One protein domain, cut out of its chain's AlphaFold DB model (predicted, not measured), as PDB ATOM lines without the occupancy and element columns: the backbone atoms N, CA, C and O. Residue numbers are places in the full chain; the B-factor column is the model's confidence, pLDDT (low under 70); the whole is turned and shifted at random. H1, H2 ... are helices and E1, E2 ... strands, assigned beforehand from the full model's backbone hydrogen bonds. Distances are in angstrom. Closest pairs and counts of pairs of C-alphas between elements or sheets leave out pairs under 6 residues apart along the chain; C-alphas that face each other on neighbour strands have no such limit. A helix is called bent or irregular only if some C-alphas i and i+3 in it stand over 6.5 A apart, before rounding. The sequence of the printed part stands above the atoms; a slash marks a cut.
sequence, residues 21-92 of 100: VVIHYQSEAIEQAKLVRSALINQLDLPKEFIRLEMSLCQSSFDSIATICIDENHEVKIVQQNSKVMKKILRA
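Overview. This is residues 21 to 92 of the 100 residues of an uncharacterized protein of Bdellovibrionales bacterium CG11_big_fil_rev_8_21_14_0_20_38_13 (UniProt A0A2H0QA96). A twisted four-stranded sheet has the long helix H1 laid along one face, and the short helix H2 packs at one end of the sheet, by the start of E3. The printed part has 72 residues, with two named helices and four named strands in the order E1 H1 E2 E3 E4 H2. The mixed sheet runs E2 E1 E3 E4; the class is mixed, helices and strands. It is compact, with a radius of gyration of the C-alphas of 11.6 A and spans of 35 by 25 by 18 A.

Arrangement. Start at inner strand E1, residues 21 to 25, parallel to E2, residues 51 to 55, at 24 degrees; N 52 and O 21 are 2.8 A apart, within hydrogen-bond range. On its other side is E3, residues 64 to 70, parallel at 21 degrees, with N 24 and O 68 at 2.8 A. E3 and E4, residues 76 to 81, form an antiparallel hairpin at 163 degrees, with N 69 and O 77 at 2.8 A. The sheet is only just strongly twisted, its C-alphas up to 4.5 A off the best plane. H1, residues 27 to 44, is on the sheet at a height of 8.3 A, over E1 and, with 3 C-alphas, only just over E3; it runs along the strands, at 15 degrees to E1 on the local plane. Its closest C-alpha pair with E1 is Tyr 25 and Ala 33, 6.3 A. E1, H1 and E2 form a strand-helix-strand unit, two parallel neighbour strands joined through a helix, with a right-handed crossover. H2, residues 83 to 92, is on the sheet too, its closest C-alpha pair with E3 being Ile 65 and Met 86, 6.6 A; the helices form two layers with the sheet, H1 and H2 on one face. H1 and H2 are close but not clearly touching, the C-alphas of Leu 44 and Leu 90 7.1 A apart, at a steep tilt of 55 degrees, the same way. In H2 every O i to N i+4 pair is within hydrogen-bond range, in H1 12 of 14.

Along the chain. Find C-alpha 21 at (31.441, -33.479, -33.088), where E1 begins its 12.9 A. H1 starts at C-alpha 27, (43.440, -36.463, -18.665), and spans 25.6 A; it is irregular, C-alphas 28 and 31 being 8.0 A apart. E2 spans 13.4 A, E3 16.1 A and E4 13.8 A. H2 spans 14.1 A and ends at C-alpha 92, (26.044, -24.644, -45.247).

Size, cuts and confidence. Look to Asn 73 and Ala 92 for the two C-alphas farthest apart, 34.9 A. The printed part has no cut, and no link is long. The mean pLDDT of the printed part is 86.6, and residue 62 is under 70.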
ATOM      1  N   VAL A  21      30.156 -32.784 -33.099       89.12
ATOM      2  CA  VAL A  21      31.441 -33.479 -33.088       89.12
ATOM      3  C   VAL A  21      31.874 -33.624 -31.636       89.12
ATOM      4  O   VAL A  21      31.999 -32.625 -30.927       89.12
ATOM      5  N   VAL A  22      32.090 -34.852 -31.181       92.50
ATOM      6  CA  VAL A  22      32.561 -35.139 -29.824       92.50
ATOM      7  C   VAL A  22      34.011 -35.591 -29.898       92.50
ATOM      8  O   VAL A  22      34.354 -36.458 -30.699       92.50
ATOM      9  N   ILE A  23      34.865 -34.975 -29.087       92.81
ATOM     10  CA  ILE A  23      36.269 -35.339 -28.933       92.81
ATOM     11  C   ILE A  23      36.434 -35.924 -27.534       92.81
ATOM     12  O   ILE A  23      36.419 -35.182 -26.548       92.81
ATOM     13  N   HIS A  24      36.579 -37.242 -27.463       93.62
ATOM     14  CA  HIS A  24      36.934 -37.951 -26.244       93.62
ATOM     15  C   HIS A  24      38.443 -37.877 -26.040       93.62
ATOM     16  O   HIS A  24      39.213 -38.178 -26.955       93.62
ATOM     17  N   TYR A  25      38.865 -37.476 -24.849       92.69
ATOM     18  CA  TYR A  25      40.272 -37.412 -24.479       92.69
ATOM     19  C   TYR A  25      40.469 -37.918 -23.053       92.69
ATOM     20  O   TYR A  25      39.587 -37.799 -22.202       92.69
ATOM     21  N   GLN A  26      41.643 -38.476 -22.784       88.69
ATOM     22  CA  GLN A  26      42.064 -38.794 -21.425       88.69
ATOM     23  C   GLN A  26      42.781 -37.605 -20.775       88.69
ATOM     24  O   GLN A  26      43.213 -36.690 -21.474       88.69
ATOM     25  N   SER A  27      42.920 -37.606 -19.443       82.50
ATOM     26  CA  SER A  27      43.440 -36.463 -18.665       82.50
ATOM     27  C   SER A  27      44.764 -35.894 -19.198       82.50
ATOM     28  O   SER A  27      44.967 -34.683 -19.164       82.50
ATOM     29  N   GLU A  28      45.650 -36.745 -19.714       84.75
ATOM     30  CA  GLU A  28      46.978 -36.354 -20.205       84.75
ATOM     31  C   GLU A  28      46.946 -35.739 -21.618       84.75
ATOM     32  O   GLU A  28      47.838 -34.981 -21.987       84.75
ATOM     33  N   ALA A  29      45.871 -35.965 -22.381       88.62
ATOM     34  CA  ALA A  29      45.753 -35.593 -23.792       88.62
ATOM     35  C   ALA A  29      44.955 -34.294 -24.043       88.62
ATOM     36  O   ALA A  29      44.446 -34.053 -25.146       88.62
ATOM     37  N   ILE A  30      44.791 -33.444 -23.022       90.31
ATOM     38  CA  ILE A  30      43.966 -32.227 -23.113       90.31
ATOM     39  C   ILE A  30      44.494 -31.218 -24.142       90.31
ATOM     40  O   ILE A  30      43.705 -30.578 -24.843       90.31
ATOM     41  N   GLU A  31      45.813 -31.071 -24.264       91.06
ATOM     42  CA  GLU A  31      46.410 -30.128 -25.213       91.06
ATOM     43  C   GLU A  31      46.185 -30.584 -26.657       91.06
ATOM     44  O   GLU A  31      45.803 -29.792 -27.518       91.06
ATOM     45  N   GLN A  32      46.278 -31.884 -26.912       91.00
ATOM     46  CA  GLN A  32      45.965 -32.488 -28.201       91.00
ATOM     47  C   GLN A  32      44.476 -32.336 -28.520       91.00
ATOM     48  O   GLN A  32      44.124 -31.961 -29.638       91.00
ATOM     49  N   ALA A  33      43.591 -32.515 -27.536       92.19
ATOM     50  CA  ALA A  33      42.158 -32.282 -27.710       92.19
ATOM     51  C   ALA A  33      41.853 -30.830 -28.110       92.19
ATOM     52  O   ALA A  33      41.031 -30.581 -28.998       92.19
ATOM     53  N   LYS A  34      42.556 -29.859 -27.511       92.81
ATOM     54  CA  LYS A  34      42.461 -28.442 -27.892       92.81
ATOM     55  C   LYS A  34      42.994 -28.189 -29.301       92.81
ATOM     56  O   LYS A  34      42.363 -27.434 -30.038       92.81
ATOM     57  N   LEU A  35      44.103 -28.820 -29.691       92.19
ATOM     58  CA  LEU A  35      44.661 -28.705 -31.043       92.19
ATOM     59  C   LEU A  35      43.701 -29.260 -32.097       92.19
ATOM     60  O   LEU A  35      43.413 -28.570 -33.074       92.19
ATOM     61  N   VAL A  36      43.138 -30.450 -31.871       91.44
ATOM     62  CA  VAL A  36      42.136 -31.047 -32.766       91.44
ATOM     63  C   VAL A  36      40.908 -30.147 -32.857       91.44
ATOM     64  O   VAL A  36      40.458 -29.830 -33.956       91.44
ATOM     65  N   ARG A  37      40.397 -29.654 -31.722       93.38
ATOM     66  CA  ARG A  37      39.287 -28.693 -31.710       93.38
ATOM     67  C   ARG A  37      39.614 -27.439 -32.523       93.38
ATOM     68  O   ARG A  37      38.783 -27.000 -33.308       93.38
ATOM     69  N   SER A  38      40.805 -26.877 -32.346       92.88
ATOM     70  CA  SER A  38      41.265 -25.695 -33.080       92.88
ATOM     71  C   SER A  38      41.351 -25.959 -34.584       92.88
ATOM     72  O   SER A  38      40.893 -25.141 -35.374       92.88
ATOM     73  N   ALA A  39      41.857 -27.126 -34.995       90.69
ATOM     74  CA  ALA A  39      41.898 -27.527 -36.397       90.69
ATOM     75  C   ALA A  39      40.488 -27.649 -36.996       90.69
ATOM     76  O   ALA A  39      40.241 -27.130 -38.080       90.69
ATOM     77  N   LEU A  40      39.537 -28.252 -36.275       89.19
ATOM     78  CA  LEU A  40      38.142 -28.329 -36.721       89.19
ATOM     79  C   LEU A  40      37.502 -26.944 -36.881       89.19
ATOM     80  O   LEU A  40      36.769 -26.722 -37.837       89.19
ATOM     81  N   ILE A  41      37.788 -26.009 -35.976       89.69
ATOM     82  CA  ILE A  41      37.251 -24.646 -36.065       89.69
ATOM     83  C   ILE A  41      37.889 -23.899 -37.233       89.69
ATOM     84  O   ILE A  41      37.184 -23.364 -38.069       89.69
ATOM     85  N   ASN A  42      39.216 -23.875 -37.313       88.31
ATOM     86  CA  ASN A  42      39.912 -22.978 -38.232       88.31
ATOM     87  C   ASN A  42      40.038 -23.548 -39.651       88.31
ATOM     88  O   ASN A  42      40.049 -22.790 -40.612       88.31
ATOM     89  N   GLN A  43      40.172 -24.870 -39.804       85.75
ATOM     90  CA  GLN A  43      40.372 -25.497 -41.119       85.75
ATOM     91  C   GLN A  43      39.061 -25.963 -41.754       85.75
ATOM     92  O   GLN A  43      38.955 -26.019 -42.980       85.75
ATOM     93  N   LEU A  44      38.074 -26.339 -40.934       81.62
ATOM     94  CA  LEU A  44      36.767 -26.797 -41.411       81.62
ATOM     95  C   LEU A  44      35.651 -25.775 -41.186       81.62
ATOM     96  O   LEU A  44      34.513 -26.068 -41.549       81.62
ATOM     97  N   ASP A  45      35.978 -24.611 -40.622       84.12
ATOM     98  CA  ASP A  45      35.033 -23.536 -40.308       84.12
ATOM     99  C   ASP A  45      33.837 -24.029 -39.473       84.12
ATOM    100  O   ASP A  45      32.684 -23.643 -39.660       84.12
ATOM    101  N   LEU A  46      34.099 -24.982 -38.567       83.25
ATOM    102  CA  LEU A  46      33.065 -25.528 -37.696       83.25
ATOM    103  C   LEU A  46      32.869 -24.613 -36.482       83.25
ATOM    104  O   LEU A  46      33.828 -24.366 -35.742       83.25
ATOM    105  N   PRO A  47      31.631 -24.171 -36.192       84.25
ATOM    106  CA  PRO A  47      31.391 -23.330 -35.032       84.25
ATOM    107  C   PRO A  47      31.725 -24.063 -33.731       84.25
ATOM    108  O   PRO A  47      31.494 -25.270 -33.576       84.25
ATOM    109  N   LYS A  48      32.250 -23.315 -32.758       86.69
ATOM    110  CA  LYS A  48      32.741 -23.863 -31.485       86.69
ATOM    111  C   LYS A  48      31.663 -24.612 -30.706       86.69
ATOM    112  O   LYS A  48      32.014 -25.474 -29.901       86.69
ATOM    113  N   GLU A  49      30.391 -24.285 -30.927       85.25
ATOM    114  CA  GLU A  49      29.231 -24.875 -30.250       85.25
ATOM    115  C   GLU A  49      28.894 -26.282 -30.770       85.25
ATOM    116  O   GLU A  49      28.222 -27.052 -30.078       85.25
ATOM    117  N   PHE A  50      29.365 -26.631 -31.973       86.19
ATOM    118  CA  PHE A  50      29.207 -27.966 -32.551       86.19
ATOM    119  C   PHE A  50      30.277 -28.943 -32.076       86.19
ATOM    120  O   PHE A  50      30.122 -30.141 -32.287       86.19
ATOM    121  N   ILE A  51      31.343 -28.463 -31.432       90.19
ATOM    122  CA  ILE A  51      32.454 -29.300 -30.980       90.19
ATOM    123  C   ILE A  51      32.427 -29.397 -29.457       90.19
ATOM    124  O   ILE A  51      32.592 -28.401 -28.749       90.19
ATOM    125  N   ARG A  52      32.266 -30.615 -28.947       91.12
ATOM    126  CA  ARG A  52      32.294 -30.933 -27.520       91.12
ATOM    127  C   ARG A  52      33.592 -31.657 -27.184       91.12
ATOM    128  O   ARG A  52      33.942 -32.624 -27.847       91.12
ATOM    129  N   LEU A  53      34.278 -31.195 -26.144       92.12
ATOM    130  CA  LEU A  53      35.378 -31.927 -25.520       92.12
ATOM    131  C   LEU A  53      34.814 -32.725 -24.345       92.12
ATOM    132  O   LEU A  53      34.062 -32.165 -23.544       92.12
ATOM    133  N   GLU A  54      35.164 -33.999 -24.241       91.88
ATOM    134  CA  GLU A  54      34.710 -34.865 -23.160       91.88
ATOM    135  C   GLU A  54      35.867 -35.688 -22.597       91.88
ATOM    136  O   GLU A  54      36.546 -36.406 -23.328       91.88
ATOM    137  N   MET A  55      36.100 -35.562 -21.290       91.62
ATOM    138  CA  MET A  55      37.116 -36.350 -20.604       91.62
ATOM    139  C   MET A  55      36.525 -37.707 -20.220       91.62
ATOM    140  O   MET A  55      35.956 -37.866 -19.140       91.62
ATOM    141  N   SER A  56      36.597 -38.667 -21.134       89.44
ATOM    142  CA  SER A  56      36.070 -40.015 -20.937       89.44
ATOM    143  C   SER A  56      36.773 -41.013 -21.852       89.44
ATOM    144  O   SER A  56      37.473 -40.638 -22.795       89.44
ATOM    145  N   LEU A  57      36.598 -42.304 -21.556       87.62
ATOM    146  CA  LEU A  57      37.042 -43.363 -22.456       87.62
ATOM    147  C   LEU A  57      36.388 -43.185 -23.826       87.62
ATOM    148  O   LEU A  57      35.232 -42.775 -23.928       87.62
ATOM    149  N   CYS A  58      37.136 -43.526 -24.870       88.00
ATOM    150  CA  CYS A  58      36.654 -43.451 -26.238       88.00
ATOM    151  C   CYS A  58      35.377 -44.285 -26.418       88.00
ATOM    152  O   CYS A  58      35.403 -45.507 -26.268       88.00
ATOM    153  N   GLN A  59      34.266 -43.627 -26.747       84.81
ATOM    154  CA  GLN A  59      32.979 -44.272 -26.985       84.81
ATOM    155  C   GLN A  59      32.279 -43.619 -28.172       84.81
ATOM    156  O   GLN A  59      32.279 -42.400 -28.312       84.81
ATOM    157  N   SER A  60      31.662 -44.431 -29.030       80.38
ATOM    158  CA  SER A  60      30.796 -43.931 -30.096       80.38
ATOM    159  C   SER A  60      29.568 -43.253 -29.492       80.38
ATOM    160  O   SER A  60      28.865 -43.862 -28.682       80.38
ATOM    161  N   SER A  61      29.274 -42.026 -29.911       76.88
ATOM    162  CA  SER A  61      28.072 -41.313 -29.485       76.88
ATOM    163  C   SER A  61      27.002 -41.385 -30.575       76.88
ATOM    164  O   SER A  61      27.194 -40.889 -31.689       76.88
ATOM    165  N   PHE A  62      25.855 -41.990 -30.246       69.88
ATOM    166  CA  PHE A  62      24.711 -42.124 -31.159       69.88
ATOM    167  C   PHE A  62      24.179 -40.771 -31.655       69.88
ATOM    168  O   PHE A  62      23.729 -40.684 -32.795       69.88
ATOM    169  N   ASP A  63      24.338 -39.717 -30.853       77.75
ATOM    170  CA  ASP A  63      23.888 -38.352 -31.155       77.75
ATOM    171  C   ASP A  63      25.012 -37.463 -31.733       77.75
ATOM    172  O   ASP A  63      24.916 -36.231 -31.757       77.75
ATOM    173  N   SER A  64      26.117 -38.072 -32.181       85.50
ATOM    174  CA  SER A  64      27.254 -37.356 -32.766       85.50
ATOM    175  C   SER A  64      27.332 -37.497 -34.289       85.50
ATOM    176  O   SER A  64      27.134 -38.563 -34.871       85.50
ATOM    177  N   ILE A  65      27.698 -36.399 -34.953       86.81
ATOM    178  CA  ILE A  65      28.067 -36.379 -36.377       86.81
ATOM    179  C   ILE A  65      29.411 -37.065 -36.557       86.81
ATOM    180  O   ILE A  65      29.646 -37.729 -37.564       86.81
ATOM    181  N   ALA A  66      30.317 -36.845 -35.610       89.56
ATOM    182  CA  ALA A  66      31.616 -37.471 -35.588       89.56
ATOM    183  C   ALA A  66      32.078 -37.662 -34.146       89.56
ATOM    184  O   ALA A  66      31.893 -36.784 -33.305       89.56
ATOM    185  N   THR A  67      32.706 -38.802 -33.894       91.81
ATOM    186  CA  THR A  67      33.390 -39.108 -32.642       91.81
ATOM    187  C   THR A  67      34.876 -39.224 -32.954       91.81
ATOM    188  O   THR A  67      35.287 -40.076 -33.749       91.81
ATOM    189  N   ILE A  68      35.672 -38.359 -32.336       92.25
ATOM    190  CA  ILE A  68      37.130 -38.377 -32.387       92.25
ATOM    191  C   ILE A  68      37.623 -38.800 -31.011       92.25
ATOM    192  O   ILE A  68      37.142 -38.303 -29.999       92.25
ATOM    193  N   CYS A  69      38.581 -39.705 -30.972       92.62
ATOM    194  CA  CYS A  69      39.190 -40.182 -29.750       92.62
ATOM    195  C   CYS A  69      40.678 -39.889 -29.767       92.62
ATOM    196  O   CYS A  69      41.330 -40.055 -30.797       92.62
ATOM    197  N   ILE A  70      41.188 -39.472 -28.617       91.38
ATOM    198  CA  ILE A  70      42.613 -39.296 -28.380       91.38
ATOM    199  C   ILE A  70      43.006 -40.270 -27.282       91.38
ATOM    200  O   ILE A  70      42.465 -40.204 -26.174       91.38
ATOM    201  N   ASP A  71      43.873 -41.214 -27.626       83.50
ATOM    202  CA  ASP A  71      44.346 -42.224 -26.684       83.50
ATOM    203  C   ASP A  71      45.535 -41.733 -25.841       83.50
ATOM    204  O   ASP A  71      46.015 -40.608 -25.987       83.50
ATOM    205  N   GLU A  72      45.979 -42.585 -24.918       81.19
ATOM    206  CA  GLU A  72      47.096 -42.327 -23.994       81.19
ATOM    207  C   GLU A  72      48.436 -42.156 -24.721       81.19
ATOM    208  O   GLU A  72      49.334 -41.476 -24.233       81.19
ATOM    209  N   ASN A  73      48.559 -42.704 -25.932       84.06
ATOM    210  CA  ASN A  73      49.731 -42.514 -26.782       84.06
ATOM    211  C   ASN A  73      49.641 -41.222 -27.606       84.06
ATOM    212  O   ASN A  73      50.487 -40.983 -28.468       84.06
ATOM    213  N   HIS A  74      48.640 -40.376 -27.340       81.81
ATOM    214  CA  HIS A  74      48.335 -39.159 -28.085       81.81
ATOM    215  C   HIS A  74      47.962 -39.411 -29.554       81.81
ATOM    216  O   HIS A  74      48.015 -38.488 -30.375       81.81
ATOM    217  N   GLU A  75      47.550 -40.632 -29.907       85.94
ATOM    218  CA  GLU A  75      47.067 -40.925 -31.250       85.94
ATOM    219  C   GLU A  75      45.617 -40.466 -31.402       85.94
ATOM    220  O   GLU A  75      44.754 -40.724 -30.560       85.94
ATOM    221  N   VAL A  76      45.337 -39.803 -32.522       88.25
ATOM    222  CA  VAL A  76      43.997 -39.325 -32.865       88.25
ATOM    223  C   VAL A  76      43.321 -40.336 -33.787       88.25
ATOM    224  O   VAL A  76      43.798 -40.605 -34.889       88.25
ATOM    225  N   LYS A  77      42.175 -40.869 -33.363       89.88
ATOM    226  CA  LYS A  77      41.372 -41.843 -34.113       89.88
ATOM    227  C   LYS A  77      39.959 -41.318 -34.319       89.88
ATOM    228  O   LYS A  77      39.322 -40.839 -33.387       89.88
ATOM    229  N   ILE A  78      39.439 -41.427 -35.537       88.94
ATOM    230  CA  ILE A  78      38.032 -41.129 -35.833       88.94
ATOM    231  C   ILE A  78      37.269 -42.448 -35.764       88.94
ATOM    232  O   ILE A  78      37.480 -43.325 -36.597       88.94
ATOM    233  N   VAL A  79      36.404 -42.596 -34.764       88.88
ATOM    234  CA  VAL A  79      35.704 -43.866 -34.490       88.88
ATOM    235  C   VAL A  79      34.315 -43.892 -35.116       88.88
ATOM    236  O   VAL A  79      33.805 -44.947 -35.484       88.88
ATOM    237  N   GLN A  80      33.716 -42.719 -35.304       86.44
ATOM    238  CA  GLN A  80      32.423 -42.575 -35.956       86.44
ATOM    239  C   GLN A  80      32.410 -41.304 -36.793       86.44
ATOM    240  O   GLN A  80      32.904 -40.266 -36.356       86.44
ATOM    241  N   GLN A  81      31.818 -41.373 -37.985       87.19
ATOM    242  CA  GLN A  81      31.578 -40.201 -38.818       87.19
ATOM    243  C   GLN A  81      30.369 -40.407 -39.739       87.19
ATOM    244  O   GLN A  81      30.341 -41.314 -40.569       87.19
ATOM    245  N   ASN A  82      29.397 -39.500 -39.673       85.50
ATOM    246  CA  ASN A  82      28.324 -39.396 -40.650       85.50
ATOM    247  C   ASN A  82      28.726 -38.424 -41.768       85.50
ATOM    248  O   ASN A  82      28.509 -37.212 -41.696       85.50
ATOM    249  N   SER A  83      29.301 -38.972 -42.839       81.38
ATOM    250  CA  SER A  83      29.804 -38.187 -43.972       81.38
ATOM    251  C   SER A  83      28.720 -37.375 -44.695       81.38
ATOM    252  O   SER A  83      29.017 -36.307 -45.231       81.38
ATOM    253  N   LYS A  84      27.459 -37.834 -44.703       82.31
ATOM    254  CA  LYS A  84      26.342 -37.103 -45.328       82.31
ATOM    255  C   LYS A  84      25.995 -35.849 -44.533       82.31
ATOM    256  O   LYS A  84      25.833 -34.785 -45.130       82.31
ATOM    257  N   VAL A  85      25.895 -35.970 -43.211       79.44
ATOM    258  CA  VAL A  85      25.599 -34.840 -42.319       79.44
ATOM    259  C   VAL A  85      26.773 -33.862 -42.312       79.44
ATOM    260  O   VAL A  85      26.573 -32.680 -42.576       79.44
ATOM    261  N   MET A  86      28.006 -34.361 -42.180       79.81
ATOM    262  CA  MET A  86      29.210 -33.528 -42.231       79.81
ATOM    263  C   MET A  86      29.314 -32.730 -43.542       79.81
ATOM    264  O   MET A  86      29.556 -31.529 -43.519       79.81
ATOM    265  N   LYS A  87      29.046 -33.349 -44.702       80.56
ATOM    266  CA  LYS A  87      29.033 -32.635 -45.993       80.56
ATOM    267  C   LYS A  87      27.974 -31.537 -46.059       80.56
ATOM    268  O   LYS A  87      28.232 -30.499 -46.662       80.56
ATOM    269  N   LYS A  88      26.784 -31.753 -45.487       79.00
ATOM    270  CA  LYS A  88      25.729 -30.727 -45.446       79.00
ATOM    271  C   LYS A  88      26.148 -29.539 -44.587       79.00
ATOM    272  O   LYS A  88      25.976 -28.407 -45.020       79.00
ATOM    273  N   ILE A  89      26.736 -29.813 -43.427       76.62
ATOM    274  CA  ILE A  89      27.240 -28.804 -42.492       76.62
ATOM    275  C   ILE A  89      28.334 -27.966 -43.157       76.62
ATOM    276  O   ILE A  89      28.196 -26.754 -43.258       76.62
ATOM    277  N   LEU A  90      29.353 -28.612 -43.729       77.56
ATOM    278  CA  LEU A  90      30.439 -27.908 -44.419       77.56
ATOM    279  C   LEU A  90      29.947 -27.080 -45.613       77.56
ATOM    280  O   LEU A  90      30.461 -25.995 -45.855       77.56
ATOM    281  N   ARG A  91      28.947 -27.563 -46.366       80.56
ATOM    282  CA  ARG A  91      28.333 -26.781 -47.453       80.56
ATOM    283  C   ARG A  91      27.543 -25.582 -46.939       80.56
ATOM    284  O   ARG A  91      27.583 -24.541 -47.579       80.56
ATOM    285  N   ALA A  92      26.816 -25.733 -45.832       76.62
ATOM    286  CA  ALA A  92      26.044 -24.644 -45.247       76.62
ATOM    287  C   ALA A  92      26.952 -23.491 -44.796       76.62
ATOM    288  O   ALA A  92      26.570 -22.343 -44.977       76.62
TER     289      ALA A  92